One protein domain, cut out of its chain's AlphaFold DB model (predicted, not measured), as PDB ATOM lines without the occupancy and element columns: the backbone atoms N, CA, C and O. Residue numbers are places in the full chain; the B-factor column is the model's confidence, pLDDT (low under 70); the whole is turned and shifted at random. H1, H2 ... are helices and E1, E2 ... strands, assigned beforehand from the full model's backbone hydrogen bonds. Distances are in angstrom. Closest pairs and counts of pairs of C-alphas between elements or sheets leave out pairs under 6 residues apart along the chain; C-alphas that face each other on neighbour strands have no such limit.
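This is residues 457 to 518 and 671 to 737 of the 737 residues of an uncharacterized protein of Gracilariopsis chorda (UniProt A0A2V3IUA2). Two small three-stranded sheets, E1 E8 E4 and E2 E3 E7, make the body with helix H2, which packs on the first sheet and with its first residues meets the second. At one end of the body lies a small two-stranded sheet, E5 and E6, with the long link of residues 677 to 695 leading from E6 to E7; at the other, residues 725 to 737, of which 725 to 731 belong to H3, stick out as a long arm. The printed part has 129 residues, with three named helices and eight named strands in the order E1 H1 E2 E3 H2 E4 E5 E6 E7 E8 H3. The class is mixed, helices and strands, though under half of the residues are in named elements, and each sheet is antiparallel. The whole is loose, with a radius of gyration of the C-alphas of 17.5 A, and spans 67 by 31 by 30 A, the arm making much of the length.

E1, residues 457 to 462, begins at C-alpha 457 (0.485, 37.979, -32.889) and is 15.9 A long. H1 is residues 465 to 468, E2 473 to 475 and E3 481 to 484. H2, residues 485 to 494, measures 14.2 A, and E4, residues 498 to 503, 14.7 A. E5 is residues 511 to 513, E6 674 to 676 and E7 696 to 698. E8, residues 702 to 707, is 15.2 A long. H3, residues 720 to 731, is 15.8 A long and ends at C-alpha 731 (20.209, 59.783, -36.540).

E8 is the inner strand between E1 and E4; N 459 and O 705 are 2.9 A apart, N 500 and O 704 2.8 A. H2 is on this sheet at a height of 9.3 A, two layers, a helix on one face of a sheet; its closest C-alphas to E4 are Phe 489 and Pro 499, 6.1 A. The hairpin E2 and E3 has N 474 and O 482 at 2.8 A, and E3 and E7 have N 697 and O 483 at 2.7 A. H1 is on this sheet, over E3, at a height of 8.4 A. H2 is on this sheet too, with 9 pairs of C-alphas within 10 A; its closest C-alphas to E7 are those of Tyr 485 and Trp 696, 6.1 A apart. E5 and E6 have N 675 and O 512 at 3.0 A. H3 is apart from H2. Every O i to N i+4 pair is within hydrogen-bond range in H2 and H3; H1 is too short for one.

The C-alphas farthest apart, of Asp 679 and Val 737, are 67.4 A apart. Residues 519 to 670 are not printed, with 12.0 A between C-alphas 518 and 671. The links E6 to E7 and E8 to H3 are long. The mean pLDDT of the printed part is 76.2; 45 residues are under 70, among them 676 to 688 and 719 to 737.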
ATOM      1  N   LYS A 457       1.685  38.364 -32.132       83.31
ATOM      2  CA  LYS A 457       0.485  37.979 -32.889       83.31
ATOM      3  C   LYS A 457       0.855  37.354 -34.223       83.31
ATOM      4  O   LYS A 457       1.773  37.809 -34.908       83.31
ATOM      5  N   ILE A 458       0.074  36.349 -34.615       86.56
ATOM      6  CA  ILE A 458       0.108  35.816 -35.975       86.56
ATOM      7  C   ILE A 458      -0.693  36.738 -36.885       86.56
ATOM      8  O   ILE A 458      -1.862  37.028 -36.625       86.56
ATOM      9  N   ARG A 459      -0.077  37.164 -37.984       86.81
ATOM     10  CA  ARG A 459      -0.739  37.897 -39.064       86.81
ATOM     11  C   ARG A 459      -0.537  37.172 -40.381       86.81
ATOM     12  O   ARG A 459       0.485  36.526 -40.584       86.81
ATOM     13  N   LEU A 460      -1.511  37.288 -41.274       88.00
ATOM     14  CA  LEU A 460      -1.366  36.862 -42.659       88.00
ATOM     15  C   LEU A 460      -1.029  38.088 -43.504       88.00
ATOM     16  O   LEU A 460      -1.792  39.051 -43.524       88.00
ATOM     17  N   VAL A 461       0.106  38.044 -44.188       90.12
ATOM     18  CA  VAL A 461       0.660  39.168 -44.943       90.12
ATOM     19  C   VAL A 461       0.705  38.809 -46.417       90.12
ATOM     20  O   VAL A 461       1.180  37.735 -46.785       90.12
ATOM     21  N   ARG A 462       0.230  39.710 -47.275       91.06
ATOM     22  CA  ARG A 462       0.346  39.549 -48.726       91.06
ATOM     23  C   ARG A 462       1.780  39.830 -49.178       91.06
ATOM     24  O   ARG A 462       2.422  40.746 -48.669       91.06
ATOM     25  N   ILE A 463       2.265  39.057 -50.148       92.06
ATOM     26  CA  ILE A 463       3.564  39.310 -50.776       92.06
ATOM     27  C   ILE A 463       3.422  40.526 -51.718       92.06
ATOM     28  O   ILE A 463       2.563  40.483 -52.605       92.06
ATOM     29  N   PRO A 464       4.205  41.607 -51.536       91.69
ATOM     30  CA  PRO A 464       4.115  42.810 -52.352       91.69
ATOM     31  C   PRO A 464       4.397  42.505 -53.826       91.69
ATOM     32  O   PRO A 464       5.328  41.746 -54.112       91.69
ATOM     33  N   PRO A 465       3.658  43.109 -54.776       90.31
ATOM     34  CA  PRO A 465       3.920  42.946 -56.206       90.31
ATOM     35  C   PRO A 465       5.363  43.287 -56.612       90.31
ATOM     36  O   PRO A 465       5.914  42.618 -57.480       90.31
ATOM     37  N   SER A 466       5.999  44.249 -55.933       90.25
ATOM     38  CA  SER A 466       7.404  44.646 -56.140       90.25
ATOM     39  C   SER A 466       8.406  43.500 -55.928       90.25
ATOM     40  O   SER A 466       9.482  43.475 -56.525       90.25
ATOM     41  N   MET A 467       8.064  42.484 -55.124       91.12
ATOM     42  CA  MET A 467       8.915  41.297 -54.956       91.12
ATOM     43  C   MET A 467       8.976  40.407 -56.195       91.12
ATOM     44  O   MET A 467       9.885  39.585 -56.316       91.12
ATOM     45  N   PHE A 468       8.004  40.549 -57.089       90.62
ATOM     46  CA  PHE A 468       7.884  39.753 -58.300       90.62
ATOM     47  C   PHE A 468       8.525  40.428 -59.515       90.62
ATOM     48  O   PHE A 468       8.509  39.858 -60.607       90.62
ATOM     49  N   ASP A 469       9.104  41.617 -59.343       87.62
ATOM     50  CA  ASP A 469       9.833  42.307 -60.402       87.62
ATOM     51  C   ASP A 469      11.028  41.480 -60.881       87.62
ATOM     52  O   ASP A 469      11.630  40.721 -60.119       87.62
ATOM     53  N   ALA A 470      11.409  41.647 -62.150       72.44
ATOM     54  CA  ALA A 470      12.392  40.803 -62.843       72.44
ATOM     55  C   ALA A 470      13.771  40.704 -62.158       72.44
ATOM     56  O   ALA A 470      14.546  39.803 -62.463       72.44
ATOM     57  N   ARG A 471      14.088  41.617 -61.230       79.25
ATOM     58  CA  ARG A 471      15.318  41.570 -60.423       79.25
ATOM     59  C   ARG A 471      15.290  40.469 -59.360       79.25
ATOM     60  O   ARG A 471      16.329  39.905 -59.041       79.25
ATOM     61  N   ASN A 472      14.109  40.184 -58.816       74.44
ATOM     62  CA  ASN A 472      13.909  39.297 -57.670       74.44
ATOM     63  C   ASN A 472      13.101  38.043 -58.034       74.44
ATOM     64  O   ASN A 472      13.214  37.014 -57.359       74.44
ATOM     65  N   GLY A 473      12.278  38.141 -59.079       79.50
ATOM     66  CA  GLY A 473      11.368  37.101 -59.524       79.50
ATOM     67  C   GLY A 473      11.824  36.357 -60.779       79.50
ATOM     68  O   GLY A 473      12.644  36.823 -61.565       79.50
ATOM     69  N   LEU A 474      11.249  35.176 -60.975       85.31
ATOM     70  CA  LEU A 474      11.301  34.405 -62.206       85.31
ATOM     71  C   LEU A 474       9.998  34.637 -62.978       85.31
ATOM     72  O   LEU A 474       8.917  34.355 -62.463       85.31
ATOM     73  N   LEU A 475      10.112  35.118 -64.215       84.38
ATOM     74  CA  LEU A 475       9.015  35.128 -65.182       84.38
ATOM     75  C   LEU A 475       8.951  33.760 -65.859       84.38
ATOM     76  O   LEU A 475       9.882  33.357 -66.561       84.38
ATOM     77  N   ARG A 476       7.866  33.028 -65.628       81.88
ATOM     78  CA  ARG A 476       7.599  31.756 -66.301       81.88
ATOM     79  C   ARG A 476       6.984  32.033 -67.678       81.88
ATOM     80  O   ARG A 476       6.403  33.089 -67.916       81.88
ATOM     81  N   GLY A 477       7.146  31.096 -68.613       80.31
ATOM     82  CA  GLY A 477       6.697  31.267 -70.004       80.31
ATOM     83  C   GLY A 477       5.180  31.434 -70.183       80.31
ATOM     84  O   GLY A 477       4.743  31.831 -71.254       80.31
ATOM     85  N   ASP A 478       4.391  31.150 -69.145       82.19
ATOM     86  CA  ASP A 478       2.945  31.397 -69.051       82.19
ATOM     87  C   ASP A 478       2.607  32.811 -68.524       82.19
ATOM     88  O   ASP A 478       1.441  33.122 -68.286       82.19
ATOM     89  N   GLY A 479       3.614  33.669 -68.327       85.44
ATOM     90  CA  GLY A 479       3.469  35.016 -67.773       85.44
ATOM     91  C   GLY A 479       3.395  35.058 -66.246       85.44
ATOM     92  O   GLY A 479       3.308  36.144 -65.672       85.44
ATOM     93  N   GLN A 480       3.452  33.910 -65.564       84.31
ATOM     94  CA  GLN A 480       3.395  33.876 -64.111       84.31
ATOM     95  C   GLN A 480       4.705  34.380 -63.497       84.31
ATOM     96  O   GLN A 480       5.790  33.887 -63.819       84.31
ATOM     97  N   LYS A 481       4.604  35.321 -62.554       89.25
ATOM     98  CA  LYS A 481       5.749  35.779 -61.765       89.25
ATOM     99  C   LYS A 481       5.884  34.964 -60.486       89.25
ATOM    100  O   LYS A 481       4.912  34.757 -59.756       89.25
ATOM    101  N   LEU A 482       7.101  34.512 -60.210       90.50
ATOM    102  CA  LEU A 482       7.425  33.685 -59.052       90.50
ATOM    103  C   LEU A 482       8.578  34.296 -58.266       90.50
ATOM    104  O   LEU A 482       9.538  34.763 -58.860       90.50
ATOM    105  N   VAL A 483       8.545  34.224 -56.940       92.31
ATOM    106  CA  VAL A 483       9.664  34.639 -56.076       92.31
ATOM    107  C   VAL A 483      10.047  33.500 -55.134       92.31
ATOM    108  O   VAL A 483       9.197  32.698 -54.745       92.31
ATOM    109  N   ARG A 484      11.325  33.370 -54.771       91.31
ATOM    110  CA  ARG A 484      11.741  32.342 -53.803       91.31
ATOM    111  C   ARG A 484      11.324  32.738 -52.392       91.31
ATOM    112  O   ARG A 484      11.491  33.889 -51.988       91.31
ATOM    113  N   TYR A 485      10.873  31.762 -51.608       92.50
ATOM    114  CA  TYR A 485      10.516  31.983 -50.210       92.50
ATOM    115  C   TYR A 485      11.675  32.549 -49.391       92.50
ATOM    116  O   TYR A 485      11.454  33.408 -48.549       92.50
ATOM    117  N   GLN A 486      12.917  32.141 -49.665       91.75
ATOM    118  CA  GLN A 486      14.100  32.695 -49.003       91.75
ATOM    119  C   GLN A 486      14.195  34.225 -49.135       91.75
ATOM    120  O   GLN A 486      14.541  34.901 -48.170       91.75
ATOM    121  N   THR A 487      13.856  34.781 -50.301       92.75
ATOM    122  CA  THR A 487      13.864  36.233 -50.537       92.75
ATOM    123  C   THR A 487      12.818  36.935 -49.673       92.75
ATOM    124  O   THR A 487      13.119  37.942 -49.031       92.75
ATOM    125  N   ILE A 488      11.610  36.364 -49.599       93.88
ATOM    126  CA  ILE A 488      10.534  36.843 -48.721       93.88
ATOM    127  C   ILE A 488      10.971  36.759 -47.256       93.88
ATOM    128  O   ILE A 488      10.849  37.734 -46.517       93.88
ATOM    129  N   PHE A 489      11.516  35.609 -46.850       94.12
ATOM    130  CA  PHE A 489      11.943  35.351 -45.482       94.12
ATOM    131  C   PHE A 489      12.968  36.384 -45.019       94.12
ATOM    132  O   PHE A 489      12.774  37.020 -43.988       94.12
ATOM    133  N   ASN A 490      14.022  36.595 -45.810       92.62
ATOM    134  CA  ASN A 490      15.082  37.548 -45.488       92.62
ATOM    135  C   ASN A 490      14.554  38.982 -45.388       92.62
ATOM    136  O   ASN A 490      14.985  39.739 -44.525       92.62
ATOM    137  N   SER A 491      13.618  39.351 -46.258       92.88
ATOM    138  CA  SER A 491      13.044  40.697 -46.285       92.88
ATOM    139  C   SER A 491      12.159  40.966 -45.059       92.88
ATOM    140  O   SER A 491      12.304  42.006 -44.427       92.88
ATOM    141  N   LEU A 492      11.319  40.007 -44.654       93.19
ATOM    142  CA  LEU A 492      10.527  40.101 -43.418       93.19
ATOM    143  C   LEU A 492      11.409  40.059 -42.159       93.19
ATOM    144  O   LEU A 492      11.207  40.843 -41.234       93.19
ATOM    145  N   ALA A 493      12.421  39.190 -42.133       92.00
ATOM    146  CA  ALA A 493      13.331  39.081 -40.996       92.00
ATOM    147  C   ALA A 493      14.112  40.385 -40.751       92.00
ATOM    148  O   ALA A 493      14.303  40.777 -39.601       92.00
ATOM    149  N   ARG A 494      14.512  41.095 -41.820       91.06
ATOM    150  CA  ARG A 494      15.214  42.390 -41.733       91.06
ATOM    151  C   ARG A 494      14.411  43.476 -41.022       91.06
ATOM    152  O   ARG A 494      15.010  44.335 -40.389       91.06
ATOM    153  N   ILE A 495      13.083  43.425 -41.098       90.88
ATOM    154  CA  ILE A 495      12.194  44.387 -40.433       90.88
ATOM    155  C   ILE A 495      11.692  43.886 -39.068       90.88
ATOM    156  O   ILE A 495      10.720  44.412 -38.536       90.88
ATOM    157  N   GLY A 496      12.324  42.852 -38.499       90.31
ATOM    158  CA  GLY A 496      11.977  42.316 -37.178       90.31
ATOM    159  C   GLY A 496      10.728  41.430 -37.156       90.31
ATOM    160  O   GLY A 496      10.180  41.158 -36.090       90.31
ATOM    161  N   VAL A 497      10.268  40.962 -38.319       93.31
ATOM    162  CA  VAL A 497       9.081  40.110 -38.450       93.31
ATOM    163  C   VAL A 497       9.511  38.672 -38.703       93.31
ATOM    164  O   VAL A 497      10.301  38.409 -39.604       93.31
ATOM    165  N   THR A 498       8.978  37.718 -37.934       93.00
ATOM    166  CA  THR A 498       9.363  36.301 -38.052       93.00
ATOM    167  C   THR A 498       8.385  35.548 -38.957       93.00
ATOM    168  O   THR A 498       7.239  35.328 -38.562       93.00
ATOM    169  N   PRO A 499       8.783  35.106 -40.161       93.31
ATOM    170  CA  PRO A 499       7.919  34.317 -41.032       93.31
ATOM    171  C   PRO A 499       7.720  32.908 -40.459       93.31
ATOM    172  O   PRO A 499       8.685  32.220 -40.137       93.31
ATOM    173  N   LEU A 500       6.468  32.464 -40.359       90.38
ATOM    174  CA  LEU A 500       6.090  31.143 -39.843       90.38
ATOM    175  C   LEU A 500       5.820  30.126 -40.953       90.38
ATOM    176  O   LEU A 500       5.948  28.925 -40.737       90.38
ATOM    177  N   GLY A 501       5.383  30.576 -42.126       90.81
ATOM    178  CA  GLY A 501       5.101  29.701 -43.261       90.81
ATOM    179  C   GLY A 501       4.286  30.398 -44.340       90.81
ATOM    180  O   GLY A 501       3.924  31.565 -44.196       90.81
ATOM    181  N   ILE A 502       4.005  29.690 -45.429       89.56
ATOM    182  CA  ILE A 502       3.262  30.240 -46.569       89.56
ATOM    183  C   ILE A 502       1.837  29.722 -46.513       89.56
ATOM    184  O   ILE A 502       1.596  28.535 -46.309       89.56
ATOM    185  N   TYR A 503       0.895  30.613 -46.760       88.00
ATOM    186  CA  TYR A 503      -0.452  30.270 -47.147       88.00
ATOM    187  C   TYR A 503      -0.547  30.344 -48.671       88.00
ATOM    188  O   TYR A 503      -0.668  31.424 -49.256       88.00
ATOM    189  N   ARG A 504      -0.368  29.191 -49.323       83.81
ATOM    190  CA  ARG A 504      -0.274  29.128 -50.789       83.81
ATOM    191  C   ARG A 504      -1.610  29.446 -51.429       83.81
ATOM    192  O   ARG A 504      -2.611  29.359 -50.757       83.81
ATOM    193  N   SER A 505      -1.632  29.760 -52.715       76.56
ATOM    194  CA  SER A 505      -2.848  29.952 -53.514       76.56
ATOM    195  C   SER A 505      -3.176  28.822 -54.462       76.56
ATOM    196  O   SER A 505      -4.270  28.733 -55.011       76.56
ATOM    197  N   GLY A 506      -2.184  27.967 -54.650       71.12
ATOM    198  CA  GLY A 506      -2.168  26.927 -55.654       71.12
ATOM    199  C   GLY A 506      -1.816  27.399 -57.057       71.12
ATOM    200  O   GLY A 506      -1.699  26.568 -57.950       71.12
ATOM    201  N   THR A 507      -1.548  28.696 -57.241       68.81
ATOM    202  CA  THR A 507      -1.001  29.197 -58.508       68.81
ATOM    203  C   THR A 507       0.469  28.818 -58.673       68.81
ATOM    204  O   THR A 507       0.883  28.476 -59.773       68.81
ATOM    205  N   ALA A 508       1.275  28.857 -57.608       66.81
ATOM    206  CA  ALA A 508       2.708  28.583 -57.688       66.81
ATOM    207  C   ALA A 508       3.014  27.089 -57.912       66.81
ATOM    208  O   ALA A 508       2.381  26.239 -57.269       66.81
ATOM    209  N   PRO A 509       4.031  26.751 -58.729       71.56
ATOM    210  CA  PRO A 509       4.425  25.369 -58.946       71.56
ATOM    211  C   PRO A 509       4.922  24.713 -57.651       71.56
ATOM    212  O   PRO A 509       5.451  25.354 -56.727       71.56
ATOM    213  N   ILE A 510       4.747  23.395 -57.581       71.94
ATOM    214  CA  ILE A 510       5.322  22.567 -56.526       71.94
ATOM    215  C   ILE A 510       6.649  22.015 -57.041       71.94
ATOM    216  O   ILE A 510       6.703  21.305 -58.042       71.94
ATOM    217  N   LEU A 511       7.731  22.339 -56.334       67.88
ATOM    218  CA  LEU A 511       9.014  21.690 -56.558       67.88
ATOM    219  C   LEU A 511       9.043  20.400 -55.754       67.88
ATOM    220  O   LEU A 511       9.087  20.434 -54.520       67.88
ATOM    221  N   LEU A 512       9.041  19.265 -56.446       65.62
ATOM    222  CA  LEU A 512       9.301  17.994 -55.794       65.62
ATOM    223  C   LEU A 512      10.804  17.715 -55.808       65.62
ATOM    224  O   LEU A 512      11.482  17.957 -56.814       65.62
ATOM    225  N   PRO A 513      11.362  17.203 -54.700       63.91
ATOM    226  CA  PRO A 513      12.717  16.695 -54.734       63.91
ATOM    227  C   PRO A 513      12.758  15.537 -55.742       63.91
ATOM    228  O   PRO A 513      11.980  14.588 -55.657       63.91
ATOM    229  N   SER A 514      13.670  15.613 -56.708       66.62
ATOM    230  CA  SER A 514      13.816  14.660 -57.813       66.62
ATOM    231  C   SER A 514      14.187  13.255 -57.340       66.62
ATOM    232  O   SER A 514      14.106  12.296 -58.101       66.62
ATOM    233  N   LYS A 515      14.668  13.144 -56.100       71.44
ATOM    234  CA  LYS A 515      14.847  11.890 -55.379       71.44
ATOM    235  C   LYS A 515      14.024  11.985 -54.094       71.44
ATOM    236  O   LYS A 515      14.145  12.997 -53.396       71.44
ATOM    237  N   PRO A 516      13.222  10.964 -53.742       59.97
ATOM    238  CA  PRO A 516      12.527  10.949 -52.464       59.97
ATOM    239  C   PRO A 516      13.559  11.140 -51.351       59.97
ATOM    240  O   PRO A 516      14.569  10.435 -51.300       59.97
ATOM    241  N   ARG A 517      13.338  12.134 -50.481       58.03
ATOM    242  CA  ARG A 517      14.216  12.364 -49.331       58.03
ATOM    243  C   ARG A 517      14.266  11.061 -48.529       58.03
ATOM    244  O   ARG A 517      13.244  10.652 -47.972       58.03
ATOM    245  N   LYS A 518      15.442  10.423 -48.436       55.03
ATOM    246  CA  LYS A 518      15.695   9.436 -47.374       55.03
ATOM    247  C   LYS A 518      15.294  10.127 -46.062       55.03
ATOM    248  O   LYS A 518      15.631  11.293 -45.868       55.03
ATOM    249  N   LEU A 671      22.420  19.819 -51.686       56.03
ATOM    250  CA  LEU A 671      21.024  19.450 -51.413       56.03
ATOM    251  C   LEU A 671      20.385  18.652 -52.560       56.03
ATOM    252  O   LEU A 671      20.922  18.522 -53.657       56.03
ATOM    253  N   ALA A 672      19.218  18.059 -52.275       59.44
ATOM    254  CA  ALA A 672      18.452  17.285 -53.248       59.44
ATOM    255  C   ALA A 672      18.205  18.105 -54.527       59.44
ATOM    256  O   ALA A 672      17.789  19.257 -54.451       59.44
ATOM    257  N   ARG A 673      18.427  17.496 -55.697       67.06
ATOM    258  CA  ARG A 673      17.980  18.052 -56.981       67.06
ATOM    259  C   ARG A 673      16.461  18.202 -56.937       67.06
ATOM    260  O   ARG A 673      15.782  17.301 -56.446       67.06
ATOM    261  N   TYR A 674      15.928  19.314 -57.426       65.31
ATOM    262  CA  TYR A 674      14.484  19.522 -57.524       65.31
ATOM    263  C   TYR A 674      14.066  19.451 -58.986       65.31
ATOM    264  O   TYR A 674      14.712  20.049 -59.847       65.31
ATOM    265  N   LYS A 675      12.991  18.707 -59.257       71.88
ATOM    266  CA  LYS A 675      12.339  18.706 -60.564       71.88
ATOM    267  C   LYS A 675      11.027  19.458 -60.436       71.88
ATOM    268  O   LYS A 675      10.199  19.147 -59.578       71.88
ATOM    269  N   GLU A 676      10.864  20.470 -61.277       67.12
ATOM    270  CA  GLU A 676       9.569  21.101 -61.471       67.12
ATOM    271  C   GLU A 676       8.639  20.083 -62.129       67.12
ATOM    272  O   GLU A 676       8.943  19.556 -63.200       67.12
ATOM    273  N   GLN A 677       7.509  19.792 -61.491       67.00
ATOM    274  CA  GLN A 677       6.507  18.935 -62.098       67.00
ATOM    275  C   GLN A 677       5.529  19.815 -62.877       67.00
ATOM    276  O   GLN A 677       4.674  20.474 -62.290       67.00
ATOM    277  N   ARG A 678       5.719  19.866 -64.202       54.44
ATOM    278  CA  ARG A 678       5.063  20.830 -65.104       54.44
ATOM    279  C   ARG A 678       3.532  20.731 -65.122       54.44
ATOM    280  O   ARG A 678       2.896  21.752 -65.354       54.44
ATOM    281  N   ASP A 679       2.985  19.570 -64.754       55.84
ATOM    282  CA  ASP A 679       1.544  19.280 -64.794       55.84
ATOM    283  C   ASP A 679       0.905  19.121 -63.404       55.84
ATOM    284  O   ASP A 679      -0.296  18.878 -63.292       55.84
ATOM    285  N   ILE A 680       1.682  19.267 -62.320       50.44
ATOM    286  CA  ILE A 680       1.108  19.334 -60.973       50.44
ATOM    287  C   ILE A 680       0.915  20.798 -60.611       50.44
ATOM    288  O   ILE A 680       1.746  21.443 -59.964       50.44
ATOM    289  N   HIS A 681      -0.241  21.314 -61.007       51.25
ATOM    290  CA  HIS A 681      -0.834  22.423 -60.282       51.25
ATOM    291  C   HIS A 681      -1.160  21.952 -58.868       51.25
ATOM    292  O   HIS A 681      -1.471  20.780 -58.641       51.25
ATOM    293  N   ASN A 682      -1.074  22.853 -57.892       53.28
ATOM    294  CA  ASN A 682      -1.558  22.533 -56.561       53.28
ATOM    295  C   ASN A 682      -3.086  22.383 -56.675       53.28
ATOM    296  O   ASN A 682      -3.816  23.371 -56.669       53.28
ATOM    297  N   LEU A 683      -3.552  21.146 -56.852       49.03
ATOM    298  CA  LEU A 683      -4.976  20.823 -56.971       49.03
ATOM    299  C   LEU A 683      -5.734  21.219 -55.702       49.03
ATOM    300  O   LEU A 683      -6.931  21.473 -55.747       49.03
ATOM    301  N   LEU A 684      -5.013  21.302 -54.580       46.72
ATOM    302  CA  LEU A 684      -5.527  21.774 -53.311       46.72
ATOM    303  C   LEU A 684      -5.379  23.298 -53.226       46.72
ATOM    304  O   LEU A 684      -4.257  23.814 -53.111       46.72
ATOM    305  N   PRO A 685      -6.496  24.035 -53.270       51.44
ATOM    306  CA  PRO A 685      -6.462  25.465 -53.096       51.44
ATOM    307  C   PRO A 685      -6.119  25.802 -51.653       51.44
ATOM    308  O   PRO A 685      -6.781  25.383 -50.713       51.44
ATOM    309  N   TYR A 686      -5.082  26.609 -51.530       54.56
ATOM    310  CA  TYR A 686      -4.599  27.214 -50.308       54.56
ATOM    311  C   TYR A 686      -4.293  26.281 -49.149       54.56
ATOM    312  O   TYR A 686      -5.142  25.976 -48.335       54.56
ATOM    313  N   VAL A 687      -3.025  25.895 -49.027       59.59
ATOM    314  CA  VAL A 687      -2.532  25.045 -47.943       59.59
ATOM    315  C   VAL A 687      -1.474  25.817 -47.171       59.59
ATOM    316  O   VAL A 687      -0.583  26.424 -47.779       59.59
ATOM    317  N   TYR A 688      -1.567  25.792 -45.841       67.12
ATOM    318  CA  TYR A 688      -0.445  26.208 -45.008       67.12
ATOM    319  C   TYR A 688       0.715  25.237 -45.210       67.12
ATOM    320  O   TYR A 688       0.591  24.035 -44.964       67.12
ATOM    321  N   THR A 689       1.854  25.754 -45.647       72.31
ATOM    322  CA  THR A 689       3.074  24.971 -45.788       72.31
ATOM    323  C   THR A 689       4.190  25.569 -44.949       72.31
ATOM    324  O   THR A 689       4.297  26.784 -44.781       72.31
ATOM    325  N   LEU A 690       5.042  24.684 -44.432       77.56
ATOM    326  CA  LEU A 690       6.370  25.015 -43.926       77.56
ATOM    327  C   LEU A 690       7.346  24.866 -45.101       77.56
ATOM    328  O   LEU A 690       7.829  23.754 -45.343       77.56
ATOM    329  N   PRO A 691       7.551  25.924 -45.903       80.56
ATOM    330  CA  PRO A 691       8.341  25.830 -47.122       80.56
ATOM    331  C   PRO A 691       9.818  25.565 -46.833       80.56
ATOM    332  O   PRO A 691      10.396  26.093 -45.886       80.56
ATOM    333  N   ASP A 692      10.463  24.816 -47.727       82.19
ATOM    334  CA  ASP A 692      11.920  24.882 -47.843       82.19
ATOM    335  C   ASP A 692      12.317  26.263 -48.428       82.19
ATOM    336  O   ASP A 692      11.538  26.834 -49.199       82.19
ATOM    337  N   PRO A 693      13.525  26.796 -48.163       84.62
ATOM    338  CA  PRO A 693      13.944  28.126 -48.640       84.62
ATOM    339  C   PRO A 693      13.795  28.343 -50.157       84.62
ATOM    340  O   PRO A 693      13.462  29.437 -50.611       84.62
ATOM    341  N   ASN A 694      13.973  27.281 -50.947       83.38
ATOM    342  CA  ASN A 694      13.884  27.318 -52.411       83.38
ATOM    343  C   ASN A 694      12.458  27.164 -52.961       83.38
ATOM    344  O   ASN A 694      12.272  27.045 -54.169       83.38
ATOM    345  N   THR A 695      11.446  27.144 -52.095       87.19
ATOM    346  CA  THR A 695      10.043  27.063 -52.506       87.19
ATOM    347  C   THR A 695       9.664  28.307 -53.309       87.19
ATOM    348  O   THR A 695       9.850  29.427 -52.837       87.19
ATOM    349  N   TRP A 696       9.110  28.124 -54.510       88.81
ATOM    350  CA  TRP A 696       8.546  29.227 -55.290       88.81
ATOM    351  C   TRP A 696       7.229  29.706 -54.684       88.81
ATOM    352  O   TRP A 696       6.397  28.900 -54.275       88.81
ATOM    353  N   CYS A 697       7.034  31.012 -54.637       90.50
ATOM    354  CA  CYS A 697       5.812  31.667 -54.192       90.50
ATOM    355  C   CYS A 697       5.221  32.424 -55.379       90.50
ATOM    356  O   CYS A 697       5.974  33.005 -56.160       90.50
ATOM    357  N   GLY A 698       3.901  32.399 -55.522       89.50
ATOM    358  CA  GLY A 698       3.166  33.133 -56.553       89.50
ATOM    359  C   GLY A 698       2.570  34.435 -56.018       89.50
ATOM    360  O   GLY A 698       2.435  34.611 -54.811       89.50
ATOM    361  N   GLU A 699       2.146  35.326 -56.915       88.56
ATOM    362  CA  GLU A 699       1.596  36.660 -56.585       88.56
ATOM    363  C   GLU A 699       0.353  36.646 -55.680       88.56
ATOM    364  O   GLU A 699       0.012  37.647 -55.047       88.56
ATOM    365  N   LYS A 700      -0.351  35.511 -55.642       85.62
ATOM    366  CA  LYS A 700      -1.551  35.306 -54.820       85.62
ATOM    367  C   LYS A 700      -1.263  34.571 -53.512       85.62
ATOM    368  O   LYS A 700      -2.189  34.358 -52.731       85.62
ATOM    369  N   ASP A 701      -0.019  34.159 -53.282       88.69
ATOM    370  CA  ASP A 701       0.382  33.552 -52.020       88.69
ATOM    371  C   ASP A 701       0.488  34.627 -50.927       88.69
ATOM    372  O   ASP A 701       0.709  35.815 -51.182       88.69
ATOM    373  N   ALA A 702       0.331  34.192 -49.685       89.81
ATOM    374  CA  ALA A 702       0.503  35.023 -48.507       89.81
ATOM    375  C   ALA A 702       1.414  34.315 -47.500       89.81
ATOM    376  O   ALA A 702       1.661  33.115 -47.600       89.81
ATOM    377  N   VAL A 703       1.934  35.048 -46.525       91.62
ATOM    378  CA  VAL A 703       2.879  34.538 -45.531       91.62
ATOM    379  C   VAL A 703       2.300  34.766 -44.148       91.62
ATOM    380  O   VAL A 703       1.908  35.882 -43.810       91.62
ATOM    381  N   TYR A 704       2.231  33.708 -43.344       91.75
ATOM    382  CA  TYR A 704       1.971  33.871 -41.922       91.75
ATOM    383  C   TYR A 704       3.232  34.385 -41.259       91.75
ATOM    384  O   TYR A 704       4.309  33.813 -41.435       91.75
ATOM    385  N   VAL A 705       3.087  35.444 -40.480       92.00
ATOM    386  CA  VAL A 705       4.179  36.068 -39.752       92.00
ATOM    387  C   VAL A 705       3.830  36.208 -38.284       92.00
ATOM    388  O   VAL A 705       2.667  36.392 -37.933       92.00
ATOM    389  N   LEU A 706       4.849  36.148 -37.444       90.94
ATOM    390  CA  LEU A 706       4.803  36.450 -36.029       90.94
ATOM    391  C   LEU A 706       5.451  37.821 -35.814       90.94
ATOM    392  O   LEU A 706       6.603  38.030 -36.201       90.94
ATOM    393  N   CYS A 707       4.700  38.758 -35.242       90.06
ATOM    394  CA  CYS A 707       5.155  40.131 -35.017       90.06
ATOM    395  C   CYS A 707       4.515  40.735 -33.765       90.06
ATOM    396  O   CYS A 707       3.497  40.235 -33.275       90.06
ATOM    397  N   ASP A 708       5.108  41.816 -33.258       85.88
ATOM    398  CA  ASP A 708       4.532  42.572 -32.149       85.88
ATOM    399  C   ASP A 708       3.149  43.124 -32.561       85.88
ATOM    400  O   ASP A 708       2.983  43.628 -33.676       85.88
ATOM    401  N   PRO A 709       2.123  43.037 -31.700       79.12
ATOM    402  CA  PRO A 709       0.800  43.579 -31.983       79.12
ATOM    403  C   PRO A 709       0.758  45.051 -32.402       79.12
ATOM    404  O   PRO A 709      -0.154  45.432 -33.139       79.12
ATOM    405  N   LYS A 710       1.715  45.856 -31.944       80.94
ATOM    406  CA  LYS A 710       1.852  47.287 -32.236       80.94
ATOM    407  C   LYS A 710       2.701  47.551 -33.470       80.94
ATOM    408  O   LYS A 710       2.705  48.678 -33.954       80.94
ATOM    409  N   PHE A 711       3.401  46.537 -33.976       83.88
ATOM    410  CA  PHE A 711       4.160  46.655 -35.207       83.88
ATOM    411  C   PHE A 711       3.192  46.902 -36.365       83.88
ATOM    412  O   PHE A 711       2.312  46.075 -36.641       83.88
ATOM    413  N   ASP A 712       3.319  48.052 -37.016       83.06
ATOM    414  CA  ASP A 712       2.585  48.347 -38.239       83.06
ATOM    415  C   ASP A 712       3.438  47.886 -39.416       83.06
ATOM    416  O   ASP A 712       4.542  48.381 -39.632       83.06
ATOM    417  N   LEU A 713       2.964  46.859 -40.118       82.19
ATOM    418  CA  LEU A 713       3.707  46.294 -41.233       82.19
ATOM    419  C   LEU A 713       3.374  47.121 -42.481       82.19
ATOM    420  O   LEU A 713       2.218  47.075 -42.908       82.19
ATOM    421  N   PRO A 714       4.339  47.842 -43.080       82.75
ATOM    422  CA  PRO A 714       4.075  48.619 -44.284       82.75
ATOM    423  C   PRO A 714       3.564  47.715 -45.411       82.75
ATOM    424  O   PRO A 714       4.026  46.585 -45.566       82.75
ATOM    425  N   GLU A 715       2.623  48.214 -46.215       78.50
ATOM    426  CA  GLU A 715       2.046  47.458 -47.340       78.50
ATOM    427  C   GLU A 715       3.126  46.991 -48.324       78.50
ATOM    428  O   GLU A 715       3.120  45.837 -48.751       78.50
ATOM    429  N   ASN A 716       4.106  47.861 -48.585       83.31
ATOM    430  CA  ASN A 716       5.313  47.565 -49.350       83.31
ATOM    431  C   ASN A 716       6.507  47.404 -48.411       83.31
ATOM    432  O   ASN A 716       7.432  48.214 -48.374       83.31
ATOM    433  N   TRP A 717       6.512  46.321 -47.643       85.00
ATOM    434  CA  TRP A 717       7.604  45.995 -46.724       85.00
ATOM    435  C   TRP A 717       8.940  45.644 -47.414       85.00
ATOM    436  O   TRP A 717       9.906  45.300 -46.739       85.00
ATOM    437  N   THR A 718       9.025  45.786 -48.740       79.25
ATOM    438  CA  THR A 718      10.257  45.711 -49.542       79.25
ATOM    439  C   THR A 718      11.085  46.990 -49.538       79.25
ATOM    440  O   THR A 718      12.304  46.905 -49.647       79.25
ATOM    441  N   ASP A 719      10.450  48.157 -49.421       69.06
ATOM    442  CA  ASP A 719      11.078  49.438 -49.801       69.06
ATOM    443  C   ASP A 719      11.861  50.079 -48.642       69.06
ATOM    444  O   ASP A 719      12.572  51.070 -48.795       69.06
ATOM    445  N   THR A 720      11.767  49.474 -47.459       57.19
ATOM    446  CA  THR A 720      12.323  50.020 -46.220       57.19
ATOM    447  C   THR A 720      13.847  49.992 -46.162       57.19
ATOM    448  O   THR A 720      14.412  50.738 -45.368       57.19
ATOM    449  N   SER A 721      14.554  49.215 -46.992       54.81
ATOM    450  CA  SER A 721      16.024  49.175 -46.917       54.81
ATOM    451  C   SER A 721      16.676  50.512 -47.259       54.81
ATOM    452  O   SER A 721      17.686  50.863 -46.656       54.81
ATOM    453  N   ASP A 722      16.092  51.285 -48.173       58.34
ATOM    454  CA  ASP A 722      16.720  52.526 -48.624       58.34
ATOM    455  C   ASP A 722      16.343  53.710 -47.729       58.34
ATOM    456  O   ASP A 722      17.153  54.615 -47.532       58.34
ATOM    457  N   GLU A 723      15.148  53.705 -47.133       58.88
ATOM    458  CA  GLU A 723      14.718  54.760 -46.207       58.88
ATOM    459  C   GLU A 723      15.182  54.532 -44.765       58.88
ATOM    460  O   GLU A 723      15.548  55.499 -44.094       58.88
ATOM    461  N   VAL A 724      15.230  53.282 -44.288       58.66
ATOM    462  CA  VAL A 724      15.734  52.964 -42.939       58.66
ATOM    463  C   VAL A 724      17.235  53.224 -42.857       58.66
ATOM    464  O   VAL A 724      17.690  53.809 -41.879       58.66
ATOM    465  N   ASN A 725      18.000  52.916 -43.910       56.47
ATOM    466  CA  ASN A 725      19.419  53.279 -43.951       56.47
ATOM    467  C   ASN A 725      19.610  54.806 -44.001       56.47
ATOM    468  O   ASN A 725      20.420  55.343 -43.255       56.47
ATOM    469  N   LYS A 726      18.788  55.539 -44.768       64.19
ATOM    470  CA  LYS A 726      18.839  57.016 -44.795       64.19
ATOM    471  C   LYS A 726      18.416  57.674 -43.478       64.19
ATOM    472  O   LYS A 726      18.873  58.775 -43.177       64.19
ATOM    473  N   THR A 727      17.521  57.056 -42.708       57.50
ATOM    474  CA  THR A 727      17.085  57.585 -41.403       57.50
ATOM    475  C   THR A 727      18.028  57.191 -40.272       57.50
ATOM    476  O   THR A 727      18.272  58.027 -39.403       57.50
ATOM    477  N   ALA A 728      18.630  56.000 -40.318       56.91
ATOM    478  CA  ALA A 728      19.714  55.611 -39.418       56.91
ATOM    479  C   ALA A 728      20.949  56.507 -39.612       56.91
ATOM    480  O   ALA A 728      21.478  57.021 -38.629       56.91
ATOM    481  N   ASP A 729      21.324  56.815 -40.858       58.28
ATOM    482  CA  ASP A 729      22.426  57.745 -41.150       58.28
ATOM    483  C   ASP A 729      22.117  59.184 -40.699       58.28
ATOM    484  O   ASP A 729      23.001  59.895 -40.227       58.28
ATOM    485  N   LYS A 730      20.849  59.619 -40.757       60.66
ATOM    486  CA  LYS A 730      20.433  60.930 -40.219       60.66
ATOM    487  C   LYS A 730      20.383  60.983 -38.690       60.66
ATOM    488  O   LYS A 730      20.543  62.065 -38.134       60.66
ATOM    489  N   GLN A 731      20.159  59.860 -38.008       52.59
ATOM    490  CA  GLN A 731      20.209  59.783 -36.540       52.59
ATOM    491  C   GLN A 731      21.626  59.534 -36.001       52.59
ATOM    492  O   GLN A 731      21.885  59.835 -34.839       52.59
ATOM    493  N   ALA A 732      22.536  59.033 -36.840       49.94
ATOM    494  CA  ALA A 732      23.958  58.878 -36.537       49.94
ATOM    495  C   ALA A 732      24.796  60.132 -36.848       49.94
ATOM    496  O   ALA A 732      25.989  60.154 -36.545       49.94
ATOM    497  N   ALA A 733      24.199  61.185 -37.421       46.16
ATOM    498  CA  ALA A 733      24.864  62.476 -37.544       46.16
ATOM    499  C   ALA A 733      25.211  62.999 -36.136       46.16
ATOM    500  O   ALA A 733      24.323  63.048 -35.275       46.16
ATOM    501  N   PRO A 734      26.480  63.361 -35.866       49.97
ATOM    502  CA  PRO A 734      26.877  63.852 -34.558       49.97
ATOM    503  C   PRO A 734      26.038  65.087 -34.239       49.97
ATOM    504  O   PRO A 734      25.999  66.041 -35.013       49.97
ATOM    505  N   ARG A 735      25.339  65.057 -33.101       44.66
ATOM    506  CA  ARG A 735      24.828  66.285 -32.498       44.66
ATOM    507  C   ARG A 735      26.050  67.155 -32.232       44.66
ATOM    508  O   ARG A 735      26.848  66.804 -31.364       44.66
ATOM    509  N   GLU A 736      26.229  68.211 -33.022       49.44
ATOM    510  CA  GLU A 736      27.163  69.280 -32.678       49.44
ATOM    511  C   GLU A 736      26.799  69.763 -31.270       49.44
ATOM    512  O   GLU A 736      25.628  70.026 -30.976       49.44
ATOM    513  N   VAL A 737      27.802  69.710 -30.393       46.62
ATOM    514  CA  VAL A 737      27.745  70.058 -28.968       46.62
ATOM    515  C   VAL A 737      27.730  71.564 -28.802       46.62
ATOM    516  O   VAL A 737      28.539  72.222 -29.495       46.62
TER     517      VAL A 737